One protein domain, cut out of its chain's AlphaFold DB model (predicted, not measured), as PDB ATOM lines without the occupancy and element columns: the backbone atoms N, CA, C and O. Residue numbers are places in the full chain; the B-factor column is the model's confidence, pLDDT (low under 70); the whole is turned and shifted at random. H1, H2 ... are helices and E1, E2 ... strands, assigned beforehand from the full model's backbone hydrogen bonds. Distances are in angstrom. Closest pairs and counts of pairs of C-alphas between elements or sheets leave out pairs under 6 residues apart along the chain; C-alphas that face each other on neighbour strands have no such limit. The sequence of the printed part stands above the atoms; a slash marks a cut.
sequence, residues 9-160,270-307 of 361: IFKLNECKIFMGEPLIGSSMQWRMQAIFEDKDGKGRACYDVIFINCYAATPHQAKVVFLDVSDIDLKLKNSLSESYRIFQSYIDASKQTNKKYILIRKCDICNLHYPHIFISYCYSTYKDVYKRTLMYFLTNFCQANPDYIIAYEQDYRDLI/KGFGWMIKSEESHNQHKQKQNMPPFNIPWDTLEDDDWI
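Overview. This is residues 9 to 160 and 270 to 307 of the 361 residues of the protein "Riboflavin biosynthesis protein RibBA" of Cardinium endosymbiont of Culicoides punctatus (UniProt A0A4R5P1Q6). A twisted sheet of seven strands curls round the helix H4 on one face, while H2 and H5 pack on separate parts of the opposite face. The small hairpin E7 E8 faces part of the sheet, crossed to its strands, and the tail of residues 289 to 307 runs on without a named element. The printed part has 190 residues with five named helices and nine named strands, in the order E1 E2 E3 E4 E5 H1 H2 E6 E7 E8 H3 H4 E9 H5; the class is mixed, helices and strands. The sheet's order is E1 E2 E3 E4 E6 E5 E9, mixed. The whole is compact, with a radius of gyration of the C-alphas of 16.0 A, and spans 45 by 44 by 34 A.

Arrangement. The large sheet begins with a meander, each strand the antiparallel neighbour of the one before: E1, residues 9 to 12, E2, residues 15 to 22, E3, residues 28 to 37, and E4, residues 43 to 52. N 10 and O 17 are 2.8 A apart across E1 and E2, N 16 and O 35 2.8 A across E2 and E3, and N 34 and O 47 2.8 A across E3 and E4. E6, residues 101 to 106, is antiparallel to E4, with N 50 and O 103 2.8 A apart. E5, residues 63 to 67, is parallel to E6, with N 104 and O 65 2.8 A apart. The edge strand E9, residues 148 to 152, is parallel to E5, with N 66 and O 149 2.8 A apart. E5, H1, residues 71 to 75, H2, residues 82 to 97, and E6 form a strand-helix-strand unit, two parallel neighbour strands with helices between, whose crossover is right-handed. H2 is on the sheet at a height of 9.2 A, over E6 and E5, and runs along the strands, at 15 degrees to E6 on the local plane; its closest C-alphas to E9 are those of Ser 83 and Tyr 152, 6.5 A apart. H1 is not on the sheet; it is close to H2 but not clearly touching, with the C-alphas of Asp 73 and Tyr 84 closest at 6.1 A. H5, residues 274 to 288, is on the same face as H2, over E2, at a height of 4.3 A, only just above the sheet's level. It runs slantwise to the strands, at 33 degrees to E2 on the local plane, and the closest C-alphas of H5 and E2 are those of Ser 278 and Glu 21, 4.6 A apart. H4, residues 128 to 140, is on the opposite face, and the sheet curls round it; the C-alphas of Phe 36 and Tyr 130, 7.5 A apart, are the closest of E3 and H4. With H2 and H5 on one face and H4 on the other, the helices and the sheet make three layers. E7, residues 109 to 113, and E8, residues 116 to 119, form a hairpin, with N 110 and O 118 2.8 A apart. This hairpin and the large sheet form a sandwich, two sheets face to face, with their strands at 84 degrees. H3, residues 120 to 123, is on the large sheet, on the same face as H2; its closest C-alphas to E4 are those of Ser 120 and Ala 45, 6.0 A apart. In H1, H2, H4 and H5 every O i to N i+4 pair is within hydrogen-bond range; H3 is too short for such a pair.

Along the chain. E1 begins at C-alpha 9, (14.563, 125.530, 93.146). E3 and E4 are 27.0 A and 26.9 A long from first to last C-alpha, E2 is 21.6 A and E6 16.2 A. H2 is 22.3 A long, H5 21.1 A and H4 18.2 A. E6 runs on into E7 at 97 degrees across a break of 2 residues, and C-alpha 109 stands at (4.628, 130.147, 109.192). H5 ends at C-alpha 288, (24.028, 145.411, 90.246).

Size, cuts and confidence. The two C-alphas farthest apart, those of Ile 160 and Asn 290, are 46.3 A apart. Residues 161 to 269 are not printed, and C-alphas 160 and 270 are 27.8 A apart across the cut. Of the links that are printed whole, E4 to E5, H1 to H2 and H4 to E9 are short and the others tight. The mean pLDDT of the printed part is 85.2, and residues 155 to 160, 286 to 293 and 302 to 307 are under 70.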
ATOM      1  N   ILE A   9      14.791 126.562  92.141       88.25
ATOM      2  CA  ILE A   9      14.563 125.530  93.146       88.25
ATOM      3  C   ILE A   9      15.577 124.399  92.998       88.25
ATOM      4  O   ILE A   9      15.882 123.953  91.900       88.25
ATOM      5  N   PHE A  10      16.096 123.924  94.120       90.31
ATOM      6  CA  PHE A  10      16.842 122.678  94.210       90.31
ATOM      7  C   PHE A  10      15.930 121.612  94.814       90.31
ATOM      8  O   PHE A  10      15.317 121.841  95.863       90.31
ATOM      9  N   LYS A  11      15.831 120.452  94.160       91.19
ATOM     10  CA  LYS A  11      14.987 119.336  94.600       91.19
ATOM     11  C   LYS A  11      15.849 118.153  95.021       91.19
ATOM     12  O   LYS A  11      16.746 117.735  94.296       91.19
ATOM     13  N   LEU A  12      15.539 117.581  96.181       89.94
ATOM     14  CA  LEU A  12      16.146 116.338  96.648       89.94
ATOM     15  C   LEU A  12      15.110 115.511  97.408       89.94
ATOM     16  O   LEU A  12      14.832 115.774  98.580       89.94
ATOM     17  N   ASN A  13      14.563 114.493  96.742       87.00
ATOM     18  CA  ASN A  13      13.441 113.695  97.242       87.00
ATOM     19  C   ASN A  13      12.261 114.603  97.654       87.00
ATOM     20  O   ASN A  13      11.773 115.398  96.859       87.00
ATOM     21  N   GLU A  14      11.847 114.508  98.915       89.38
ATOM     22  CA  GLU A  14      10.791 115.289  99.567       89.38
ATOM     23  C   GLU A  14      11.194 116.742  99.900       89.38
ATOM     24  O   GLU A  14      10.385 117.493 100.438       89.38
ATOM     25  N   CYS A  15      12.440 117.150  99.632       93.38
ATOM     26  CA  CYS A  15      12.961 118.476  99.962       93.38
ATOM     27  C   CYS A  15      12.984 119.408  98.745       93.38
ATOM     28  O   CYS A  15      13.512 119.060  97.686       93.38
ATOM     29  N   LYS A  16      12.486 120.628  98.944       92.94
ATOM     30  CA  LYS A  16      12.506 121.750  98.007       92.94
ATOM     31  C   LYS A  16      13.238 122.921  98.653       92.94
ATOM     32  O   LYS A  16      12.784 123.433  99.674       92.94
ATOM     33  N   ILE A  17      14.351 123.365  98.075       93.38
ATOM     34  CA  ILE A  17      15.120 124.518  98.566       93.38
ATOM     35  C   ILE A  17      15.049 125.630  97.534       93.38
ATOM     36  O   ILE A  17      15.463 125.454  96.393       93.38
ATOM     37  N   PHE A  18      14.537 126.782  97.941       90.50
ATOM     38  CA  PHE A  18      14.414 127.953  97.086       90.50
ATOM     39  C   PHE A  18      15.692 128.776  97.154       90.50
ATOM     40  O   PHE A  18      16.211 129.032  98.245       90.50
ATOM     41  N   MET A  19      16.166 129.222  95.993       85.62
ATOM     42  CA  MET A  19      17.408 129.982  95.843       85.62
ATOM     43  C   MET A  19      17.478 131.216  96.745       85.62
ATOM     44  O   MET A  19      18.564 131.574  97.198       85.62
ATOM     45  N   GLY A  20      16.330 131.808  97.074       88.38
ATOM     46  CA  GLY A  20      16.248 132.810  98.119       88.38
ATOM     47  C   GLY A  20      16.617 134.220  97.667       88.38
ATOM     48  O   GLY A  20      16.657 134.517  96.470       88.38
ATOM     49  N   GLU A  21      16.817 135.110  98.637       85.31
ATOM     50  CA  GLU A  21      16.989 136.543  98.416       85.31
ATOM     51  C   GLU A  21      18.190 137.118  99.174       85.31
ATOM     52  O   GLU A  21      18.507 136.665 100.283       85.31
ATOM     53  N   PRO A  22      18.835 138.160  98.623       87.94
ATOM     54  CA  PRO A  22      19.787 138.954  99.377       87.94
ATOM     55  C   PRO A  22      19.065 139.757 100.456       87.94
ATOM     56  O   PRO A  22      17.982 140.297 100.235       87.94
ATOM     57  N   LEU A  23      19.708 139.888 101.610       89.81
ATOM     58  CA  LEU A  23      19.269 140.753 102.699       89.81
ATOM     59  C   LEU A  23      20.214 141.961 102.782       89.81
ATOM     60  O   LEU A  23      21.429 141.809 102.660       89.81
ATOM     61  N   ILE A  24      19.667 143.168 102.971       86.81
ATOM     62  CA  ILE A  24      20.455 144.409 103.058       86.81
ATOM     63  C   ILE A  24      20.336 145.016 104.456       86.81
ATOM     64  O   ILE A  24      19.264 145.008 105.051       86.81
ATOM     65  N   GLY A  25      21.433 145.590 104.957       81.88
ATOM     66  CA  GLY A  25      21.431 146.422 106.166       81.88
ATOM     67  C   GLY A  25      21.833 145.700 107.453       81.88
ATOM     68  O   GLY A  25      21.822 146.304 108.523       81.88
ATOM     69  N   SER A  26      22.235 144.428 107.372       82.25
ATOM     70  CA  SER A  26      22.756 143.674 108.514       82.25
ATOM     71  C   SER A  26      23.895 142.727 108.112       82.25
ATOM     72  O   SER A  26      24.297 142.683 106.952       82.25
ATOM     73  N   SER A  27      24.433 141.970 109.076       85.50
ATOM     74  CA  SER A  27      25.389 140.889 108.801       85.50
ATOM     75  C   SER A  27      24.737 139.672 108.135       85.50
ATOM     76  O   SER A  27      25.449 138.834 107.589       85.50
ATOM     77  N   MET A  28      23.406 139.555 108.155       91.12
ATOM     78  CA  MET A  28      22.678 138.555 107.375       91.12
ATOM     79  C   MET A  28      22.667 139.015 105.917       91.12
ATOM     80  O   MET A  28      22.125 140.074 105.616       91.12
ATOM     81  N   GLN A  29      23.300 138.244 105.038       90.12
ATOM     82  CA  GLN A  29      23.535 138.615 103.638       90.12
ATOM     83  C   GLN A  29      22.620 137.869 102.670       90.12
ATOM     84  O   GLN A  29      22.299 138.385 101.602       90.12
ATOM     85  N   TRP A  30      22.192 136.660 103.036       91.81
ATOM     86  CA  TRP A  30      21.352 135.829 102.184       91.81
ATOM     87  C   TRP A  30      20.355 135.027 103.008       91.81
ATOM     88  O   TRP A  30      20.687 134.531 104.087       91.81
ATOM     89  N   ARG A  31      19.146 134.859 102.478       93.12
ATOM     90  CA  ARG A  31      18.117 133.984 103.034       93.12
ATOM     91  C   ARG A  31      17.644 133.023 101.967       93.12
ATOM     92  O   ARG A  31      17.174 133.464 100.930       93.12
ATOM     93  N   MET A  32      17.669 131.735 102.275       93.56
ATOM     94  CA  MET A  32      16.950 130.689 101.551       93.56
ATOM     95  C   MET A  32      15.825 130.137 102.417       93.56
ATOM     96  O   MET A  32      15.835 130.291 103.641       93.56
ATOM     97  N   GLN A  33      14.888 129.443 101.783       93.19
ATOM     98  CA  GLN A  33      13.882 128.661 102.486       93.19
ATOM     99  C   GLN A  33      13.883 127.235 101.956       93.19
ATOM    100  O   GLN A  33      13.995 127.016 100.751       93.19
ATOM    101  N   ALA A  34      13.751 126.279 102.863       93.94
ATOM    102  CA  ALA A  34      13.647 124.867 102.555       93.94
ATOM    103  C   ALA A  34      12.318 124.317 103.067       93.94
ATOM    104  O   ALA A  34      11.941 124.564 104.214       93.94
ATOM    105  N   ILE A  35      11.633 123.548 102.229       92.31
ATOM    106  CA  ILE A  35      10.370 122.892 102.550       92.31
ATOM    107  C   ILE A  35      10.513 121.401 102.346       92.31
ATOM    108  O   ILE A  35      11.113 120.947 101.377       92.31
ATOM    109  N   PHE A  36       9.933 120.656 103.274       91.81
ATOM    110  CA  PHE A  36       9.766 119.220 103.179       91.81
ATOM    111  C   PHE A  36       8.295 118.925 102.950       91.81
ATOM    112  O   PHE A  36       7.458 119.444 103.685       91.81
ATOM    113  N   GLU A  37       7.984 118.104 101.961       89.50
ATOM    114  CA  GLU A  37       6.630 117.664 101.622       89.50
ATOM    115  C   GLU A  37       6.566 116.137 101.662       89.50
ATOM    116  O   GLU A  37       7.587 115.477 101.533       89.50
ATOM    117  N   ASP A  38       5.391 115.547 101.857       85.94
ATOM    118  CA  ASP A  38       5.235 114.120 101.572       85.94
ATOM    119  C   ASP A  38       5.054 113.861 100.069       85.94
ATOM    120  O   ASP A  38       4.971 114.777  99.251       85.94
ATOM    121  N   LYS A  39       4.945 112.581  99.711       84.38
ATOM    122  CA  LYS A  39       4.652 112.116  98.347       84.38
ATOM    123  C   LYS A  39       3.390 112.720  97.705       84.38
ATOM    124  O   LYS A  39       3.288 112.692  96.485       84.38
ATOM    125  N   ASP A  40       2.451 113.240  98.500       83.31
ATOM    126  CA  ASP A  40       1.212 113.864  98.022       83.31
ATOM    127  C   ASP A  40       1.353 115.401  97.932       83.31
ATOM    128  O   ASP A  40       0.365 116.106  97.723       83.31
ATOM    129  N   GLY A  41       2.562 115.942  98.135       79.94
ATOM    130  CA  GLY A  41       2.853 117.377  98.104       79.94
ATOM    131  C   GLY A  41       2.419 118.134  99.363       79.94
ATOM    132  O   GLY A  41       2.405 119.367  99.374       79.94
ATOM    133  N   LYS A  42       2.046 117.445 100.450       82.12
ATOM    134  CA  LYS A  42       1.637 118.115 101.693       82.12
ATOM    135  C   LYS A  42       2.857 118.502 102.510       82.12
ATOM    136  O   LYS A  42       3.660 117.644 102.869       82.12
ATOM    137  N   GLY A  43       2.950 119.779 102.881       84.38
ATOM    138  CA  GLY A  43       4.020 120.293 103.737       84.38
ATOM    139  C   GLY A  43       4.158 119.526 105.061       84.38
ATOM    140  O   GLY A  43       3.174 119.233 105.742       84.38
ATOM    141  N   ARG A  44       5.402 119.220 105.427       86.88
ATOM    142  CA  ARG A  44       5.833 118.470 106.620       86.88
ATOM    143  C   ARG A  44       6.844 119.215 107.476       86.88
ATOM    144  O   ARG A  44       6.998 118.872 108.644       86.88
ATOM    145  N   ALA A  45       7.567 120.177 106.914       89.31
ATOM    146  CA  ALA A  45       8.412 121.104 107.654       89.31
ATOM    147  C   ALA A  45       8.813 122.276 106.759       89.31
ATOM    148  O   ALA A  45       8.911 122.125 105.543       89.31
ATOM    149  N   CYS A  46       9.098 123.421 107.373       91.19
ATOM    150  CA  CYS A  46       9.693 124.564 106.697       91.19
ATOM    151  C   CYS A  46      10.820 125.151 107.549       91.19
ATOM    152  O   CYS A  46      10.671 125.313 108.765       91.19
ATOM    153  N   TYR A  47      11.927 125.490 106.893       93.88
ATOM    154  CA  TYR A  47      13.107 126.075 107.508       93.88
ATOM    155  C   TYR A  47      13.568 127.307 106.744       93.88
ATOM    156  O   TYR A  47      13.653 127.279 105.517       93.88
ATOM    157  N   ASP A  48      13.950 128.352 107.468       95.38
ATOM    158  CA  ASP A  48      14.751 129.435 106.913       95.38
ATOM    159  C   ASP A  48      16.234 129.092 107.097       95.38
ATOM    160  O   ASP A  48      16.660 128.659 108.173       95.38
ATOM    161  N   VAL A  49      17.017 129.299 106.040       96.50
ATOM    162  CA  VAL A  49      18.472 129.118 106.014       96.50
ATOM    163  C   VAL A  49      19.101 130.489 105.793       96.50
ATOM    164  O   VAL A  49      19.013 131.062 104.706       96.50
ATOM    165  N   ILE A  50      19.701 131.039 106.844       96.25
ATOM    166  CA  ILE A  50      20.197 132.414 106.894       96.25
ATOM    167  C   ILE A  50      21.722 132.413 106.891       96.25
ATOM    168  O   ILE A  50      22.355 131.873 107.798       96.25
ATOM    169  N   PHE A  51      22.310 133.058 105.891       94.75
ATOM    170  CA  PHE A  51      23.754 133.174 105.734       94.75
ATOM    171  C   PHE A  51      24.232 134.502 106.314       94.75
ATOM    172  O   PHE A  51      23.752 135.577 105.945       94.75
ATOM    173  N   ILE A  52      25.183 134.420 107.239       94.69
ATOM    174  CA  ILE A  52      25.734 135.558 107.970       94.69
ATOM    175  C   ILE A  52      27.183 135.762 107.556       94.69
ATOM    176  O   ILE A  52      27.980 134.822 107.628       94.69
ATOM    177  N   ASN A  53      27.525 136.986 107.143       92.19
ATOM    178  CA  ASN A  53      28.832 137.381 106.601       92.19
ATOM    179  C   ASN A  53      29.306 136.503 105.422       92.19
ATOM    180  O   ASN A  53      30.497 136.458 105.099       92.19
ATOM    181  N   CYS A  54      28.388 135.771 104.791       90.50
ATOM    182  CA  CYS A  54      28.636 135.019 103.573       90.50
ATOM    183  C   CYS A  54      27.385 134.925 102.698       90.50
ATOM    184  O   CYS A  54      26.262 135.103 103.165       90.50
ATOM    185  N   TYR A  55      27.599 134.586 101.428       88.25
ATOM    186  CA  TYR A  55      26.545 134.175 100.511       88.25
ATOM    187  C   TYR A  55      26.519 132.662 100.410       88.25
ATOM    188  O   TYR A  55      27.515 131.987 100.672       88.25
ATOM    189  N   ALA A  56      25.404 132.129  99.931       85.00
ATOM    190  CA  ALA A  56      25.265 130.697  99.757       85.00
ATOM    191  C   ALA A  56      26.215 130.106  98.679       85.00
ATOM    192  O   ALA A  56      26.476 128.911  98.709       85.00
ATOM    193  N   ALA A  57      26.803 130.939  97.801       81.94
ATOM    194  CA  ALA A  57      27.821 130.544  96.812       81.94
ATOM    195  C   ALA A  57      29.239 130.550  97.391       81.94
ATOM    196  O   ALA A  57      30.145 129.952  96.824       81.94
ATOM    197  N   THR A  58      29.456 131.283  98.482       80.81
ATOM    198  CA  THR A  58      30.776 131.475  99.093       80.81
ATOM    199  C   THR A  58      30.750 131.293 100.615       80.81
ATOM    200  O   THR A  58      31.351 132.093 101.353       80.81
ATOM    201  N   PRO A  59      30.096 130.241 101.149       79.38
ATOM    202  CA  PRO A  59      29.978 130.063 102.583       79.38
ATOM    203  C   PRO A  59      31.229 129.438 103.201       79.38
ATOM    204  O   PRO A  59      31.176 129.113 104.376       79.38
ATOM    205  N   HIS A  60      32.333 129.239 102.467       76.44
ATOM    206  CA  HIS A  60      33.527 128.538 102.958       76.44
ATOM    207  C   HIS A  60      33.872 128.890 104.413       76.44
ATOM    208  O   HIS A  60      34.014 130.069 104.757       76.44
ATOM    209  N   GLN A  61      34.008 127.840 105.236       79.56
ATOM    210  CA  GLN A  61      34.259 127.873 106.686       79.56
ATOM    211  C   GLN A  61      33.102 128.385 107.561       79.56
ATOM    212  O   GLN A  61      33.261 128.488 108.778       79.56
ATOM    213  N   ALA A  62      31.929 128.677 106.993       91.31
ATOM    214  CA  ALA A  62      30.754 129.029 107.774       91.31
ATOM    215  C   ALA A  62      30.319 127.844 108.633       91.31
ATOM    216  O   ALA A  62      30.138 126.725 108.149       91.31
ATOM    217  N   LYS A  63      30.142 128.111 109.925       93.94
ATOM    218  CA  LYS A  63      29.653 127.122 110.879       93.94
ATOM    219  C   LYS A  63      28.141 126.997 110.751       93.94
ATOM    220  O   LYS A  63      27.440 128.010 110.825       93.94
ATOM    221  N   VAL A  64      27.642 125.775 110.585       97.25
ATOM    222  CA  VAL A  64      26.201 125.520 110.508       97.25
ATOM    223  C   VAL A  64      25.619 125.385 111.912       97.25
ATOM    224  O   VAL A  64      26.171 124.690 112.769       97.25
ATOM    225  N   VAL A  65      24.512 126.077 112.167       97.31
ATOM    226  CA  VAL A  65      23.858 126.117 113.475       97.31
ATOM    227  C   VAL A  65      22.360 125.930 113.300       97.31
ATOM    228  O   VAL A  65      21.695 126.762 112.692       97.31
ATOM    229  N   PHE A  66      21.822 124.866 113.880       96.44
ATOM    230  CA  PHE A  66      20.389 124.662 114.024       96.44
ATOM    231  C   PHE A  66      19.896 125.341 115.298       96.44
ATOM    232  O   PHE A  66      20.483 125.156 116.369       96.44
ATOM    233  N   LEU A  67      18.817 126.114 115.187       94.94
ATOM    234  CA  LEU A  67      18.148 126.692 116.344       94.94
ATOM    235  C   LEU A  67      16.647 126.927 116.144       94.94
ATOM    236  O   LEU A  67      16.202 127.397 115.095       94.94
ATOM    237  N   ASP A  68      15.881 126.693 117.203       91.38
ATOM    238  CA  ASP A  68      14.438 126.921 117.233       91.38
ATOM    239  C   ASP A  68      14.098 128.238 117.932       91.38
ATOM    240  O   ASP A  68      14.053 128.321 119.153       91.38
ATOM    241  N   VAL A  69      13.834 129.283 117.154       92.88
ATOM    242  CA  VAL A  69      13.310 130.566 117.650       92.88
ATOM    243  C   VAL A  69      11.927 130.811 117.046       92.88
ATOM    244  O   VAL A  69      11.651 130.368 115.939       92.88
ATOM    245  N   SER A  70      10.998 131.453 117.748       92.00
ATOM    246  CA  SER A  70       9.691 131.756 117.142       92.00
ATOM    247  C   SER A  70       9.779 132.992 116.242       92.00
ATOM    248  O   SER A  70      10.596 133.887 116.477       92.00
ATOM    249  N   ASP A  71       8.919 133.084 115.225       94.62
ATOM    250  CA  ASP A  71       8.870 134.266 114.355       94.62
ATOM    251  C   ASP A  71       8.543 135.510 115.183       94.62
ATOM    252  O   ASP A  71       9.132 136.569 114.995       94.62
ATOM    253  N   ILE A  72       7.617 135.383 116.136       94.38
ATOM    254  CA  ILE A  72       7.199 136.506 116.972       94.38
ATOM    255  C   ILE A  72       8.311 136.980 117.915       94.38
ATOM    256  O   ILE A  72       8.456 138.185 118.109       94.38
ATOM    257  N   ASP A  73       9.143 136.073 118.438       95.25
ATOM    258  CA  ASP A  73      10.294 136.456 119.259       95.25
ATOM    259  C   ASP A  73      11.334 137.237 118.451       95.25
ATOM    260  O   ASP A  73      11.881 138.218 118.959       95.25
ATOM    261  N   LEU A  74      11.571 136.853 117.190       95.44
ATOM    262  CA  LEU A  74      12.436 137.608 116.279       95.44
ATOM    263  C   LEU A  74      11.843 138.989 115.963       95.44
ATOM    264  O   LEU A  74      12.525 139.997 116.151       95.44
ATOM    265  N   LYS A  75      10.565 139.060 115.556       95.25
ATOM    266  CA  LYS A  75       9.897 140.330 115.195       95.25
ATOM    267  C   LYS A  75       9.896 141.334 116.333       95.25
ATOM    268  O   LYS A  75      10.139 142.521 116.125       95.25
ATOM    269  N   LEU A  76       9.600 140.854 117.538       95.38
ATOM    270  CA  LEU A  76       9.516 141.697 118.720       95.38
ATOM    271  C   LEU A  76      10.866 141.877 119.411       95.38
ATOM    272  O   LEU A  76      10.932 142.606 120.392       95.38
ATOM    273  N   LYS A  77      11.941 141.248 118.924       95.06
ATOM    274  CA  LYS A  77      13.262 141.293 119.564       95.06
ATOM    275  C   LYS A  77      13.163 140.920 121.052       95.06
ATOM    276  O   LYS A  77      13.583 141.681 121.930       95.06
ATOM    277  N   ASN A  78      12.503 139.791 121.331       95.88
ATOM    278  CA  ASN A  78      12.062 139.413 122.674       95.88
ATOM    279  C   ASN A  78      13.233 139.026 123.584       95.88
ATOM    280  O   ASN A  78      13.649 137.871 123.649       95.88
ATOM    281  N   SER A  79      13.699 139.985 124.377       93.62
ATOM    282  CA  SER A  79      14.794 139.789 125.331       93.62
ATOM    283  C   SER A  79      14.511 138.749 126.430       93.62
ATOM    284  O   SER A  79      15.467 138.217 126.999       93.62
ATOM    285  N   LEU A  80      13.243 138.404 126.705       93.44
ATOM    286  CA  LEU A  80      12.885 137.334 127.650       93.44
ATOM    287  C   LEU A  80      13.034 135.931 127.049       93.44
ATOM    288  O   LEU A  80      13.253 134.981 127.801       93.44
ATOM    289  N   SER A  81      12.982 135.794 125.724       94.75
ATOM    290  CA  SER A  81      13.093 134.502 125.046       94.75
ATOM    291  C   SER A  81      14.547 134.035 124.999       94.75
ATOM    292  O   SER A  81      15.424 134.719 124.474       94.75
ATOM    293  N   GLU A  82      14.812 132.856 125.559       95.06
ATOM    294  CA  GLU A  82      16.134 132.224 125.502       95.06
ATOM    295  C   GLU A  82      16.563 131.958 124.060       95.06
ATOM    296  O   GLU A  82      17.661 132.350 123.669       95.06
ATOM    297  N   SER A  83      15.661 131.396 123.252       94.44
ATOM    298  CA  SER A  83      15.911 131.141 121.832       94.44
ATOM    299  C   SER A  83      16.302 132.406 121.062       94.44
ATOM    300  O   SER A  83      17.238 132.382 120.262       94.44
ATOM    301  N   TYR A  84      15.653 133.541 121.352       96.00
ATOM    302  CA  TYR A  84      16.017 134.834 120.777       96.00
ATOM    303  C   TYR A  84      17.399 135.301 121.233       96.00
ATOM    304  O   TYR A  84      18.193 135.746 120.406       96.00
ATOM    305  N   ARG A  85      17.723 135.190 122.529       96.50
ATOM    306  CA  ARG A  85      19.058 135.557 123.033       96.50
ATOM    307  C   ARG A  85      20.153 134.709 122.386       96.50
ATOM    308  O   ARG A  85      21.190 135.255 122.017       96.50
ATOM    309  N   ILE A  86      19.907 133.414 122.188       96.81
ATOM    310  CA  ILE A  86      20.825 132.515 121.479       96.81
ATOM    311  C   ILE A  86      20.982 132.963 120.022       96.81
ATOM    312  O   ILE A  86      22.113 133.176 119.585       96.81
ATOM    313  N   PHE A  87      19.886 133.186 119.287       96.25
ATOM    314  CA  PHE A  87      19.936 133.725 117.919       96.25
ATOM    315  C   PHE A  87      20.754 135.025 117.853       96.25
ATOM    316  O   PHE A  87      21.695 135.127 117.065       96.25
ATOM    317  N   GLN A  88      20.450 135.991 118.723       95.31
ATOM    318  CA  GLN A  88      21.117 137.290 118.760       95.31
ATOM    319  C   GLN A  88      22.615 137.154 119.069       95.31
ATOM    320  O   GLN A  88      23.415 137.879 118.481       95.31
ATOM    321  N   SER A  89      23.014 136.191 119.906       95.81
ATOM    322  CA  SER A  89      24.427 135.958 120.223       95.81
ATOM    323  C   SER A  89      25.266 135.592 118.990       95.81
ATOM    324  O   SER A  89      26.397 136.059 118.864       95.81
ATOM    325  N   TYR A  90      24.709 134.840 118.030       95.50
ATOM    326  CA  TYR A  90      25.379 134.552 116.757       95.50
ATOM    327  C   TYR A  90      25.496 135.792 115.869       95.50
ATOM    328  O   TYR A  90      26.552 136.007 115.273       95.50
ATOM    329  N   ILE A  91      24.454 136.632 115.815       93.75
ATOM    330  CA  ILE A  91      24.492 137.906 115.080       93.75
ATOM    331  C   ILE A  91      25.560 138.839 115.671       93.75
ATOM    332  O   ILE A  91      26.325 139.464 114.939       93.75
ATOM    333  N   ASP A  92      25.629 138.940 116.996       93.12
ATOM    334  CA  ASP A  92      26.567 139.829 117.685       93.12
ATOM    335  C   ASP A  92      28.007 139.320 117.564       93.12
ATOM    336  O   ASP A  92      28.911 140.089 117.223       93.12
ATOM    337  N   ALA A  93      28.225 138.012 117.731       91.50
ATOM    338  CA  ALA A  93      29.528 137.393 117.518       91.50
ATOM    339  C   ALA A  93      30.014 137.574 116.073       91.50
ATOM    340  O   ALA A  93      31.202 137.826 115.852       91.50
ATOM    341  N   SER A  94      29.118 137.475 115.083       89.81
ATOM    342  CA  SER A  94      29.473 137.691 113.678       89.81
ATOM    343  C   SER A  94      29.923 139.129 113.418       89.81
ATOM    344  O   SER A  94      30.861 139.335 112.654       89.81
ATOM    345  N   LYS A  95      29.311 140.122 114.074       89.81
ATOM    346  CA  LYS A  95      29.716 141.534 113.967       89.81
ATOM    347  C   LYS A  95      31.073 141.803 114.615       89.81
ATOM    348  O   LYS A  95      31.847 142.585 114.083       89.81
ATOM    349  N   GLN A  96      31.365 141.154 115.743       90.12
ATOM    350  CA  GLN A  96      32.618 141.358 116.481       90.12
ATOM    351  C   GLN A  96      33.819 140.656 115.839       90.12
ATOM    352  O   GLN A  96      34.925 141.183 115.852       90.12
ATOM    353  N   THR A  97      33.615 139.451 115.305       88.31
ATOM    354  CA  THR A  97      34.712 138.573 114.855       88.31
ATOM    355  C   THR A  97      34.774 138.388 113.342       88.31
ATOM    356  O   THR A  97      35.649 137.682 112.850       88.31
ATOM    357  N   ASN A  98      33.811 138.952 112.605       87.69
ATOM    358  CA  ASN A  98      33.576 138.691 111.183       87.69
ATOM    359  C   ASN A  98      33.399 137.194 110.839       87.69
ATOM    360  O   ASN A  98      33.522 136.787 109.684       87.69
ATOM    361  N   LYS A  99      33.099 136.351 111.838       90.88
ATOM    362  CA  LYS A  99      32.830 134.926 111.629       90.88
ATOM    363  C   LYS A  99      31.604 134.735 110.745       90.88
ATOM    364  O   LYS A  99      30.639 135.499 110.821       90.88
ATOM    365  N   LYS A 100      31.657 133.678 109.939       93.94
ATOM    366  CA  LYS A 100      30.576 133.255 109.054       93.94
ATOM    367  C   LYS A 100      29.733 132.185 109.733       93.94
ATOM    368  O   LYS A 100      30.274 131.238 110.309       93.94
ATOM    369  N   TYR A 101      28.419 132.315 109.621       95.81
ATOM    370  CA  TYR A 101      27.470 131.327 110.127       95.81
ATOM    371  C   TYR A 101      26.407 131.032 109.078       95.81
ATOM    372  O   TYR A 101      26.035 131.915 108.305       95.81
ATOM    373  N   ILE A 102      25.891 129.807 109.104       97.56
ATOM    374  CA  ILE A 102      24.640 129.441 108.443       97.56
ATOM    375  C   ILE A 102      23.667 129.058 109.550       97.56
ATOM    376  O   ILE A 102      23.812 128.006 110.171       97.56
ATOM    377  N   LEU A 103      22.708 129.934 109.833       97.44
ATOM    378  CA  LEU A 103      21.670 129.677 110.822       97.44
ATOM    379  C   LEU A 103      20.491 128.989 110.141       97.44
ATOM    380  O   LEU A 103      19.895 129.545 109.221       97.44
ATOM    381  N   ILE A 104      20.144 127.796 110.606       96.94
ATOM    382  CA  ILE A 104      18.995 127.029 110.137       96.94
ATOM    383  C   ILE A 104      17.946 127.053 111.229       96.94
ATOM    384  O   ILE A 104      18.195 126.611 112.352       96.94
ATOM    385  N   ARG A 105      16.763 127.563 110.898       94.19
ATOM    386  CA  ARG A 105      15.710 127.766 111.887       94.19
ATOM    387  C   ARG A 105      14.352 127.284 111.395       94.19
ATOM    388  O   ARG A 105      14.035 127.459 110.223       94.19
ATOM    389  N   LYS A 106      13.543 126.693 112.277       89.69
ATOM    390  CA  LYS A 106      12.158 126.290 111.963       89.69
ATOM    391  C   LYS A 106      11.276 127.535 111.824       89.69
ATOM    392  O   LYS A 106      11.217 128.331 112.756       89.69
ATOM    393  N   CYS A 107      10.583 127.706 110.700       88.44
ATOM    394  CA  CYS A 107       9.630 128.813 110.520       88.44
ATOM    395  C   CYS A 107       8.339 128.518 111.291       88.44
ATOM    396  O   CYS A 107       7.869 127.384 111.235       88.44
ATOM    397  N   ASP A 108       7.700 129.502 111.933       88.38
ATOM    398  CA  ASP A 108       6.351 129.272 112.488       88.38
ATOM    399  C   ASP A 108       5.307 129.199 111.371       88.38
ATOM    400  O   ASP A 108       4.379 128.387 111.413       88.38
ATOM    401  N   ILE A 109       5.470 130.067 110.375       89.00
ATOM    402  CA  ILE A 109       4.628 130.147 109.192       89.00
ATOM    403  C   ILE A 109       5.493 130.260 107.946       89.00
ATOM    404  O   ILE A 109       6.463 131.012 107.883       89.00
ATOM    405  N   CYS A 110       5.096 129.520 106.929       88.38
ATOM    406  CA  CYS A 110       5.623 129.613 105.591       88.38
ATOM    407  C   CYS A 110       4.508 130.138 104.684       88.38
ATOM    408  O   CYS A 110       3.431 129.550 104.604       88.38
ATOM    409  N   ASN A 111       4.761 131.269 104.028       88.56
ATOM    410  CA  ASN A 111       3.916 131.789 102.958       88.56
ATOM    411  C   ASN A 111       4.778 131.979 101.709       88.56
ATOM    412  O   ASN A 111       5.192 133.099 101.399       88.56
ATOM    413  N   LEU A 112       5.116 130.865 101.057       84.19
ATOM    414  CA  LEU A 112       5.871 130.878  99.806       84.19
ATOM    415  C   LEU A 112       5.175 131.748  98.765       84.19
ATOM    416  O   LEU A 112       5.766 132.699  98.256       84.19
ATOM    417  N   HIS A 113       3.923 131.401  98.490       82.19
ATOM    418  CA  HIS A 113       3.058 132.083  97.553       82.19
ATOM    419  C   HIS A 113       1.597 131.904  97.969       82.19
ATOM    420  O   HIS A 113       1.227 130.913  98.599       82.19
ATOM    421  N   TYR A 114       0.755 132.860  97.598       83.31
ATOM    422  CA  TYR A 114      -0.688 132.751  97.795       83.31
ATOM    423  C   TYR A 114      -1.297 131.641  96.920       83.31
ATOM    424  O   TYR A 114      -0.899 131.534  95.762       83.31
ATOM    425  N   PRO A 115      -2.297 130.872  97.399       79.44
ATOM    426  CA  PRO A 115      -2.861 130.832  98.759       79.44
ATOM    427  C   PRO A 115      -2.182 129.793  99.679       79.44
ATOM    428  O   PRO A 115      -2.718 129.439 100.735       79.44
ATOM    429  N   HIS A 116      -1.018 129.269  99.292       81.06
ATOM    430  CA  HIS A 116      -0.338 128.159  99.958       81.06
ATOM    431  C   HIS A 116       0.390 128.609 101.230       81.06
ATOM    432  O   HIS A 116       1.607 128.788 101.277       81.06
ATOM    433  N   ILE A 117      -0.391 128.752 102.302       87.25
ATOM    434  CA  ILE A 117       0.108 129.100 103.633       87.25
ATOM    435  C   ILE A 117       0.216 127.846 104.493       87.25
ATOM    436  O   ILE A 117      -0.776 127.166 104.776       87.25
ATOM    437  N   PHE A 118       1.427 127.568 104.951       86.50
ATOM    438  CA  PHE A 118       1.758 126.441 105.805       86.50
ATOM    439  C   PHE A 118       2.113 126.929 107.210       86.50
ATOM    440  O   PHE A 118       2.890 127.864 107.378       86.50
ATOM    441  N   ILE A 119       1.537 126.301 108.234       86.94
ATOM    442  CA  ILE A 119       1.773 126.646 109.639       86.94
ATOM    443  C   ILE A 119       2.477 125.475 110.302       86.94
ATOM    444  O   ILE A 119       1.866 124.438 110.563       86.94
ATOM    445  N   SER A 120       3.758 125.649 110.594       82.81
ATOM    446  CA  SER A 120       4.624 124.521 110.891       82.81
ATOM    447  C   SER A 120       4.240 123.794 112.178       82.81
ATOM    448  O   SER A 120       4.196 122.576 112.200       82.81
ATOM    449  N   TYR A 121       3.869 124.489 113.251       75.12
ATOM    450  CA  TYR A 121       3.496 123.800 114.497       75.12
ATOM    451  C   TYR A 121       2.185 122.994 114.399       75.12
ATOM    452  O   TYR A 121       1.971 122.121 115.225       75.12
ATOM    453  N   CYS A 122       1.323 123.246 113.405       73.12
ATOM    454  CA  CYS A 122       0.081 122.478 113.225       73.12
ATOM    455  C   CYS A 122       0.297 121.157 112.477       73.12
ATOM    456  O   CYS A 122      -0.443 120.200 112.686       73.12
ATOM    457  N   TYR A 123       1.260 121.128 111.555       70.38
ATOM    458  CA  TYR A 123       1.352 120.075 110.539       70.38
ATOM    459  C   TYR A 123       2.734 119.427 110.463       70.38
ATOM    460  O   TYR A 123       2.882 118.378 109.828       70.38
ATOM    461  N   SER A 124       3.752 120.042 111.071       72.75
ATOM    462  CA  SER A 124       5.116 119.576 110.905       72.75
ATOM    463  C   SER A 124       5.409 118.334 111.723       72.75
ATOM    464  O   SER A 124       5.149 118.269 112.922       72.75
ATOM    465  N   THR A 125       6.074 117.381 111.083       70.50
ATOM    466  CA  THR A 125       6.661 116.212 111.736       70.50
ATOM    467  C   THR A 125       8.168 116.318 111.596       70.50
ATOM    468  O   THR A 125       8.735 115.807 110.634       70.50
ATOM    469  N   TYR A 126       8.825 117.041 112.501       72.38
ATOM    470  CA  TYR A 126      10.268 117.249 112.408       72.38
ATOM    471  C   TYR A 126      11.017 115.943 112.666       72.38
ATOM    472  O   TYR A 126      10.837 115.300 113.694       72.38
ATOM    473  N   LYS A 127      11.854 115.554 111.707       79.00
ATOM    474  CA  LYS A 127      12.640 114.322 111.741       79.00
ATOM    475  C   LYS A 127      14.110 114.669 111.556       79.00
ATOM    476  O   LYS A 127      14.438 115.544 110.756       79.00
ATOM    477  N   ASP A 128      15.004 113.917 112.188       85.62
ATOM    478  CA  ASP A 128      16.452 114.092 111.990       85.62
ATOM    479  C   ASP A 128      16.879 113.939 110.525       85.62
ATOM    480  O   ASP A 128      17.881 114.516 110.100       85.62
ATOM    481  N   VAL A 129      16.093 113.214 109.721       88.69
ATOM    482  CA  VAL A 129      16.316 113.109 108.274       88.69
ATOM    483  C   VAL A 129      16.282 114.476 107.583       88.69
ATOM    484  O   VAL A 129      17.080 114.698 106.684       88.69
ATOM    485  N   TYR A 130      15.459 115.427 108.039       91.44
ATOM    486  CA  TYR A 130      15.390 116.765 107.446       91.44
ATOM    487  C   TYR A 130      16.674 117.558 107.695       91.44
ATOM    488  O   TYR A 130      17.209 118.167 106.769       91.44
ATOM    489  N   LYS A 131      17.230 117.479 108.912       92.06
ATOM    490  CA  LYS A 131      18.528 118.090 109.240       92.06
ATOM    491  C   LYS A 131      19.639 117.496 108.372       92.06
ATOM    492  O   LYS A 131      20.411 118.248 107.785       92.06
ATOM    493  N   ARG A 132      19.676 116.164 108.224       93.62
ATOM    494  CA  ARG A 132      20.647 115.475 107.353       93.62
ATOM    495  C   ARG A 132      20.525 115.903 105.892       93.62
ATOM    496  O   ARG A 132      21.542 116.151 105.258       93.62
ATOM    497  N   THR A 133      19.306 116.040 105.377       95.12
ATOM    498  CA  THR A 133      19.060 116.516 104.009       95.12
ATOM    499  C   THR A 133      19.552 117.952 103.804       95.12
ATOM    500  O   THR A 133      20.205 118.233 102.800       95.12
ATOM    501  N   LEU A 134      19.303 118.854 104.761       95.50
ATOM    502  CA  LEU A 134      19.821 120.228 104.699       95.50
ATOM    503  C   LEU A 134      21.348 120.264 104.770       95.50
ATOM    504  O   LEU A 134      21.971 120.978 103.990       95.50
ATOM    505  N   MET A 135      21.956 119.473 105.655       95.88
ATOM    506  CA  MET A 135      23.415 119.366 105.733       95.88
ATOM    507  C   MET A 135      24.010 118.813 104.441       95.88
ATOM    508  O   MET A 135      24.980 119.369 103.939       95.88
ATOM    509  N   TYR A 136      23.395 117.790 103.845       94.81
ATOM    510  CA  TYR A 136      23.823 117.268 102.551       94.81
ATOM    511  C   TYR A 136      23.817 118.361 101.476       94.81
ATOM    512  O   TYR A 136      24.813 118.518 100.772       94.81
ATOM    513  N   PHE A 137      22.742 119.152 101.389       93.88
ATOM    514  CA  PHE A 137      22.680 120.286 100.469       93.88
ATOM    515  C   PHE A 137      23.812 121.295 100.726       93.88
ATOM    516  O   PHE A 137      24.584 121.627  99.827       93.88
ATOM    517  N   LEU A 138      23.948 121.746 101.974       93.81
ATOM    518  CA  LEU A 138      24.913 122.777 102.346       93.81
ATOM    519  C   LEU A 138      26.364 122.334 102.141       93.81
ATOM    520  O   LEU A 138      27.176 123.119 101.662       93.81
ATOM    521  N   THR A 139      26.707 121.094 102.472       92.50
ATOM    522  CA  THR A 139      28.075 120.587 102.330       92.50
ATOM    523  C   THR A 139      28.420 120.297 100.873       92.50
ATOM    524  O   THR A 139      29.484 120.701 100.417       92.50
ATOM    525  N   ASN A 140      27.530 119.646 100.117       90.81
ATOM    526  CA  ASN A 140      27.864 119.176  98.766       90.81
ATOM    527  C   ASN A 140      27.665 120.238  97.682       90.81
ATOM    528  O   ASN A 140      28.377 120.217  96.683       90.81
ATOM    529  N   PHE A 141      26.728 121.170  97.871       89.06
ATOM    530  CA  PHE A 141      26.392 122.161  96.846       89.06
ATOM    531  C   PHE A 141      26.769 123.585  97.244       89.06
ATOM    532  O   PHE A 141      27.146 124.375  96.381       89.06
ATOM    533  N   CYS A 142      26.732 123.907  98.539       88.56
ATOM    534  CA  CYS A 142      27.204 125.203  99.026       88.56
ATOM    535  C   CYS A 142      28.656 125.156  99.529       88.56
ATOM    536  O   CYS A 142      29.253 126.207  99.700       88.56
ATOM    537  N   GLN A 143      29.257 123.979  99.753       87.62
ATOM    538  CA  GLN A 143      30.614 123.839 100.316       87.62
ATOM    539  C   GLN A 143      30.750 124.423 101.740       87.62
ATOM    540  O   GLN A 143      31.786 124.974 102.127       87.62
ATOM    541  N   ALA A 144      29.676 124.328 102.530       90.25
ATOM    542  CA  ALA A 144      29.673 124.673 103.950       90.25
ATOM    543  C   ALA A 144      30.440 123.639 104.797       90.25
ATOM    544  O   ALA A 144      30.741 122.537 104.336       90.25
ATOM    545  N   ASN A 145      30.722 123.981 106.059       90.12
ATOM    546  CA  ASN A 145      31.326 123.044 107.007       90.12
ATOM    547  C   ASN A 145      30.433 121.785 107.162       90.12
ATOM    548  O   ASN A 145      29.221 121.946 107.334       90.12
ATOM    549  N   PRO A 146      30.988 120.559 107.073       91.75
ATOM    550  CA  PRO A 146      30.225 119.322 107.269       91.75
ATOM    551  C   PRO A 146      29.693 119.153 108.699       91.75
ATOM    552  O   PRO A 146      28.693 118.464 108.898       91.75
ATOM    553  N   ASP A 147      30.324 119.801 109.680       92.75
ATOM    554  CA  ASP A 147      29.886 119.783 111.069       92.75
ATOM    555  C   ASP A 147      28.827 120.856 111.336       92.75
ATOM    556  O   ASP A 147      28.866 121.977 110.815       92.75
ATOM    557  N   TYR A 148      27.905 120.531 112.239       95.31
ATOM    558  CA  TYR A 148      26.883 121.457 112.708       95.31
ATOM    559  C   TYR A 148      26.725 121.409 114.223       95.31
ATOM    560  O   TYR A 148      27.122 120.460 114.895       95.31
ATOM    561  N   ILE A 149      26.101 122.453 114.761       95.38
ATOM    562  CA  ILE A 149      25.686 122.516 116.162       95.38
ATOM    563  C   ILE A 149      24.174 122.649 116.240       95.38
ATOM    564  O   ILE A 149      23.572 123.360 115.441       95.38
ATOM    565  N   ILE A 150      23.567 122.003 117.233       94.94
ATOM    566  CA  ILE A 150      22.198 122.290 117.665       94.94
ATOM    567  C   ILE A 150      22.313 123.239 118.855       94.94
ATOM    568  O   ILE A 150      22.676 122.823 119.950       94.94
ATOM    569  N   ALA A 151      22.100 124.531 118.621       94.69
ATOM    570  CA  ALA A 151      22.256 125.548 119.658       94.69
ATOM    571  C   ALA A 151      21.027 125.644 120.565       94.69
ATOM    572  O   ALA A 151      21.151 126.038 121.721       94.69
ATOM    573  N   TYR A 152      19.850 125.317 120.030       91.31
ATOM    574  CA  TYR A 152      18.597 125.303 120.769       91.31
ATOM    575  C   TYR A 152      17.549 124.490 120.009       91.31
ATOM    576  O   TYR A 152      17.359 124.709 118.816       91.31
ATOM    577  N   GLU A 153      16.839 123.589 120.677       86.19
ATOM    578  CA  GLU A 153      15.768 122.811 120.057       86.19
ATOM    579  C   GLU A 153      14.610 122.647 121.036       86.19
ATOM    580  O   GLU A 153      14.822 122.415 122.226       86.19
ATOM    581  N   GLN A 154      13.387 122.792 120.529       77.00
ATOM    582  CA  GLN A 154      12.172 122.528 121.287       77.00
ATOM    583  C   GLN A 154      11.370 121.408 120.635       77.00
ATOM    584  O   GLN A 154      11.119 121.406 119.424       77.00
ATOM    585  N   ASP A 155      10.885 120.500 121.478       65.19
ATOM    586  CA  ASP A 155       9.825 119.569 121.116       65.19
ATOM    587  C   ASP A 155       8.512 120.351 120.986       65.19
ATOM    588  O   ASP A 155       7.827 120.636 121.971       65.19
ATOM    589  N   TYR A 156       8.137 120.717 119.761       60.06
ATOM    590  CA  TYR A 156       6.812 121.278 119.508       60.06
ATOM    591  C   TYR A 156       5.763 120.174 119.680       60.06
ATOM    592  O   TYR A 156       5.631 119.296 118.833       60.06
ATOM    593  N   ARG A 157       5.004 120.226 120.780       51.81
ATOM    594  CA  ARG A 157       3.830 119.365 121.021       51.81
ATOM    595  C   ARG A 157       2.515 120.141 121.026       51.81
ATOM    596  O   ARG A 157       1.548 119.708 121.642       51.81
ATOM    597  N   ASP A 158       2.449 121.254 120.304       49.50
ATOM    598  CA  ASP A 158       1.170 121.908 120.024       49.50
ATOM    599  C   ASP A 158       0.493 121.184 118.845       49.50
ATOM    600  O   ASP A 158       0.297 121.760 117.778       49.50
ATOM    601  N   LEU A 159       0.166 119.894 119.011       52.34
ATOM    602  CA  LEU A 159      -0.724 119.190 118.085       52.34
ATOM    603  C   LEU A 159      -2.110 119.819 118.223       52.34
ATOM    604  O   LEU A 159      -2.901 119.457 119.094       52.34
ATOM    605  N   ILE A 160      -2.391 120.812 117.387       56.06
ATOM    606  CA  ILE A 160      -3.707 121.433 117.336       56.06
ATOM    607  C   ILE A 160      -4.587 120.539 116.477       56.06
ATOM    608  O   ILE A 160      -4.608 120.633 115.251       56.06
ATOM    609  N   LYS A 270       1.965 142.179  99.918       91.00
ATOM    610  CA  LYS A 270       0.526 142.359  99.600       91.00
ATOM    611  C   LYS A 270      -0.240 141.027  99.467       91.00
ATOM    612  O   LYS A 270      -1.166 140.907  98.669       91.00
ATOM    613  N   GLY A 271       0.145 140.034 100.265       90.69
ATOM    614  CA  GLY A 271      -0.480 138.714 100.302       90.69
ATOM    615  C   GLY A 271       0.108 137.706  99.319       90.69
ATOM    616  O   GLY A 271      -0.160 136.526  99.483       90.69
ATOM    617  N   PHE A 272       0.944 138.128  98.367       87.50
ATOM    618  CA  PHE A 272       1.531 137.252  97.351       87.50
ATOM    619  C   PHE A 272       2.544 136.245  97.891       87.50
ATOM    620  O   PHE A 272       2.835 135.281  97.195       87.50
ATOM    621  N   GLY A 273       3.075 136.452  99.097       88.62
ATOM    622  CA  GLY A 273       4.112 135.600  99.671       88.62
ATOM    623  C   GLY A 273       5.528 136.063  99.335       88.62
ATOM    624  O   GLY A 273       5.759 136.968  98.526       88.62
ATOM    625  N   TRP A 274       6.505 135.480 100.026       85.94
ATOM    626  CA  TRP A 274       7.883 135.978  99.994       85.94
ATOM    627  C   TRP A 274       8.648 135.549  98.730       85.94
ATOM    628  O   TRP A 274       9.583 136.239  98.333       85.94
ATOM    629  N   MET A 275       8.249 134.465  98.055       85.06
ATOM    630  CA  MET A 275       8.964 133.944  96.881       85.06
ATOM    631  C   MET A 275       8.988 134.948  95.722       85.06
ATOM    632  O   MET A 275      10.018 135.144  95.084       85.06
ATOM    633  N   ILE A 276       7.881 135.660  95.498       81.00
ATOM    634  CA  ILE A 276       7.802 136.715  94.478       81.00
ATOM    635  C   ILE A 276       8.787 137.846  94.788       81.00
ATOM    636  O   ILE A 276       9.518 138.304  93.909       81.00
ATOM    637  N   LYS A 277       8.853 138.265  96.056       81.56
ATOM    638  CA  LYS A 277       9.824 139.265  96.518       81.56
ATOM    639  C   LYS A 277      11.258 138.778  96.308       81.56
ATOM    640  O   LYS A 277      12.117 139.558  95.892       81.56
ATOM    641  N   SER A 278      11.498 137.498  96.567       83.19
ATOM    642  CA  SER A 278      12.800 136.857  96.434       83.19
ATOM    643  C   SER A 278      13.316 136.880  95.001       83.19
ATOM    644  O   SER A 278      14.449 137.293  94.758       83.19
ATOM    645  N   GLU A 279      12.472 136.513  94.041       79.50
ATOM    646  CA  GLU A 279      12.828 136.510  92.623       79.50
ATOM    647  C   GLU A 279      13.081 137.918  92.079       79.50
ATOM    648  O   GLU A 279      14.079 138.156  91.389       79.50
ATOM    649  N   GLU A 280      12.224 138.888  92.413       77.62
ATOM    650  CA  GLU A 280      12.442 140.294  92.050       77.62
ATOM    651  C   GLU A 280      13.789 140.796  92.595       77.62
ATOM    652  O   GLU A 280      14.592 141.390  91.870       77.62
ATOM    653  N   SER A 281      14.058 140.498  93.865       78.19
ATOM    654  CA  SER A 281      15.278 140.877  94.571       78.19
ATOM    655  C   SER A 281      16.527 140.278  93.944       78.19
ATOM    656  O   SER A 281      17.488 140.990  93.652       78.19
ATOM    657  N   HIS A 282      16.515 138.971  93.708       76.56
ATOM    658  CA  HIS A 282      17.637 138.264  93.114       76.56
ATOM    659  C   HIS A 282      17.983 138.801  91.726       76.56
ATOM    660  O   HIS A 282      19.148 139.073  91.437       76.56
ATOM    661  N   ASN A 283      16.975 139.013  90.875       72.38
ATOM    662  CA  ASN A 283      17.186 139.544  89.531       72.38
ATOM    663  C   ASN A 283      17.794 140.955  89.560       72.38
ATOM    664  O   ASN A 283      18.718 141.235  88.798       72.38
ATOM    665  N   GLN A 284      17.324 141.826  90.459       71.88
ATOM    666  CA  GLN A 284      17.900 143.163  90.629       71.88
ATOM    667  C   GLN A 284      19.346 143.113  91.134       71.88
ATOM    668  O   GLN A 284      20.185 143.889  90.679       71.88
ATOM    669  N   HIS A 285      19.654 142.210  92.067       71.50
ATOM    670  CA  HIS A 285      20.999 142.090  92.627       71.50
ATOM    671  C   HIS A 285      22.001 141.484  91.646       71.50
ATOM    672  O   HIS A 285      23.090 142.040  91.522       71.50
ATOM    673  N   LYS A 286      21.623 140.444  90.887       68.06
ATOM    674  CA  LYS A 286      22.441 139.878  89.796       68.06
ATOM    675  C   LYS A 286      22.945 140.942  88.818       68.06
ATOM    676  O   LYS A 286      24.052 140.829  88.314       68.06
ATOM    677  N   GLN A 287      22.128 141.958  88.541       62.34
ATOM    678  CA  GLN A 287      22.479 143.037  87.616       62.34
ATOM    679  C   GLN A 287      23.411 144.091  88.232       62.34
ATOM    680  O   GLN A 287      24.144 144.749  87.503       62.34
ATOM    681  N   LYS A 288      23.361 144.290  89.557       61.19
ATOM    682  CA  LYS A 288      24.028 145.411  90.246       61.19
ATOM    683  C   LYS A 288      25.318 145.029  90.960       61.19
ATOM    684  O   LYS A 288      26.198 145.868  91.113       61.19
ATOM    685  N   GLN A 289      25.406 143.807  91.463       53.62
ATOM    686  CA  GLN A 289      26.552 143.320  92.217       53.62
ATOM    687  C   GLN A 289      26.953 141.997  91.589       53.62
ATOM    688  O   GLN A 289      26.103 141.120  91.475       53.62
ATOM    689  N   ASN A 290      28.213 141.878  91.156       55.22
ATOM    690  CA  ASN A 290      28.820 140.680  90.561       55.22
ATOM    691  C   ASN A 290      28.749 139.488  91.531       55.22
ATOM    692  O   ASN A 290      29.748 139.095  92.133       55.22
ATOM    693  N   MET A 291      27.547 138.957  91.744       58.03
ATOM    694  CA  MET A 291      27.294 137.867  92.661       58.03
ATOM    695  C   MET A 291      28.059 136.657  92.125       58.03
ATOM    696  O   MET A 291      27.913 136.344  90.938       58.03
ATOM    697  N   PRO A 292      28.900 136.010  92.946       57.19
ATOM    698  CA  PRO A 292      29.703 134.896  92.477       57.19
ATOM    699  C   PRO A 292      28.790 133.810  91.893       57.19
ATOM    700  O   PRO A 292      27.696 133.581  92.427       57.19
ATOM    701  N   PRO A 293      29.201 133.174  90.781       59.38
ATOM    702  CA  PRO A 293      28.402 132.154  90.131       59.38
ATOM    703  C   PRO A 293      28.070 131.044  91.123       59.38
ATOM    704  O   PRO A 293      28.898 130.590  91.912       59.38
ATOM    705  N   PHE A 294      26.805 130.660  91.092       70.19
ATOM    706  CA  PHE A 294      26.206 129.745  92.034       70.19
ATOM    707  C   PHE A 294      26.108 128.380  91.355       70.19
ATOM    708  O   PHE A 294      25.172 128.145  90.596       70.19
ATOM    709  N   ASN A 295      27.081 127.498  91.583       71.62
ATOM    710  CA  ASN A 295      27.152 126.191  90.913       71.62
ATOM    711  C   ASN A 295      26.233 125.149  91.577       71.62
ATOM    712  O   ASN A 295      26.643 124.021  91.838       71.62
ATOM    713  N   ILE A 296      24.989 125.536  91.865       79.44
ATOM    714  CA  ILE A 296      23.929 124.603  92.248       79.44
ATOM    715  C   ILE A 296      23.103 124.308  90.997       79.44
ATOM    716  O   ILE A 296      22.781 125.247  90.262       79.44
ATOM    717  N   PRO A 297      22.755 123.035  90.740       83.56
ATOM    718  CA  PRO A 297      21.843 122.674  89.665       83.56
ATOM    719  C   PRO A 297      20.431 123.142  90.032       83.56
ATOM    720  O   PRO A 297      19.652 122.416  90.643       83.56
ATOM    721  N   TRP A 298      20.142 124.405  89.736       85.00
ATOM    722  CA  TRP A 298      18.830 124.994  89.941       85.00
ATOM    723  C   TRP A 298      17.874 124.556  88.836       85.00
ATOM    724  O   TRP A 298      18.115 124.843  87.663       85.00
ATOM    725  N   ASP A 299      16.758 123.953  89.224       85.00
ATOM    726  CA  ASP A 299      15.582 123.826  88.373       85.00
ATOM    727  C   ASP A 299      14.756 125.115  88.433       85.00
ATOM    728  O   ASP A 299      14.890 125.931  89.349       85.00
ATOM    729  N   THR A 300      13.842 125.287  87.484       79.31
ATOM    730  CA  THR A 300      12.769 126.279  87.591       79.31
ATOM    731  C   THR A 300      11.505 125.630  88.133       79.31
ATOM    732  O   THR A 300      11.135 124.540  87.701       79.31
ATOM    733  N   LEU A 301      10.801 126.301  89.044       75.38
ATOM    734  CA  LEU A 301       9.463 125.872  89.437       75.38
ATOM    735  C   LEU A 301       8.497 126.109  88.268       75.38
ATOM    736  O   LEU A 301       8.232 127.252  87.896       75.38
ATOM    737  N   GLU A 302       8.015 125.025  87.662       66.69
ATOM    738  CA  GLU A 302       7.183 125.087  86.457       66.69
ATOM    739  C   GLU A 302       5.686 125.228  86.724       66.69
ATOM    740  O   GLU A 302       4.976 125.501  85.768       66.69
ATOM    741  N   ASP A 303       5.230 125.105  87.976       62.94
ATOM    742  CA  ASP A 303       3.802 125.122  88.313       62.94
ATOM    743  C   ASP A 303       3.106 126.382  87.764       62.94
ATOM    744  O   ASP A 303       3.414 127.504  88.162       62.94
ATOM    745  N   ASP A 304       2.151 126.211  86.850       52.78
ATOM    746  CA  ASP A 304       1.472 127.329  86.178       52.78
ATOM    747  C   ASP A 304       0.631 128.196  87.146       52.78
ATOM    748  O   ASP A 304       0.345 129.364  86.862       52.78
ATOM    749  N   ASP A 305       0.301 127.669  88.331       52.66
ATOM    750  CA  ASP A 305      -0.526 128.337  89.342       52.66
ATOM    751  C   ASP A 305       0.122 129.601  89.941       52.66
ATOM    752  O   ASP A 305      -0.595 130.539  90.300       52.66
ATOM    753  N   TRP A 306       1.460 129.705  90.005       58.50
ATOM    754  CA  TRP A 306       2.115 130.914  90.539       58.50
ATOM    755  C   TRP A 306       2.294 132.030  89.486       58.50
ATOM    756  O   TRP A 306       2.494 133.188  89.860       58.50
ATOM    757  N   ILE A 307       2.192 131.714  88.183       49.72
ATOM    758  CA  ILE A 307       2.490 132.613  87.040       49.72
ATOM    759  C   ILE A 307       1.330 133.553  86.667       49.72
ATOM    760  O   ILE A 307       1.541 134.554  85.980       49.72
TER     761      ILE A 307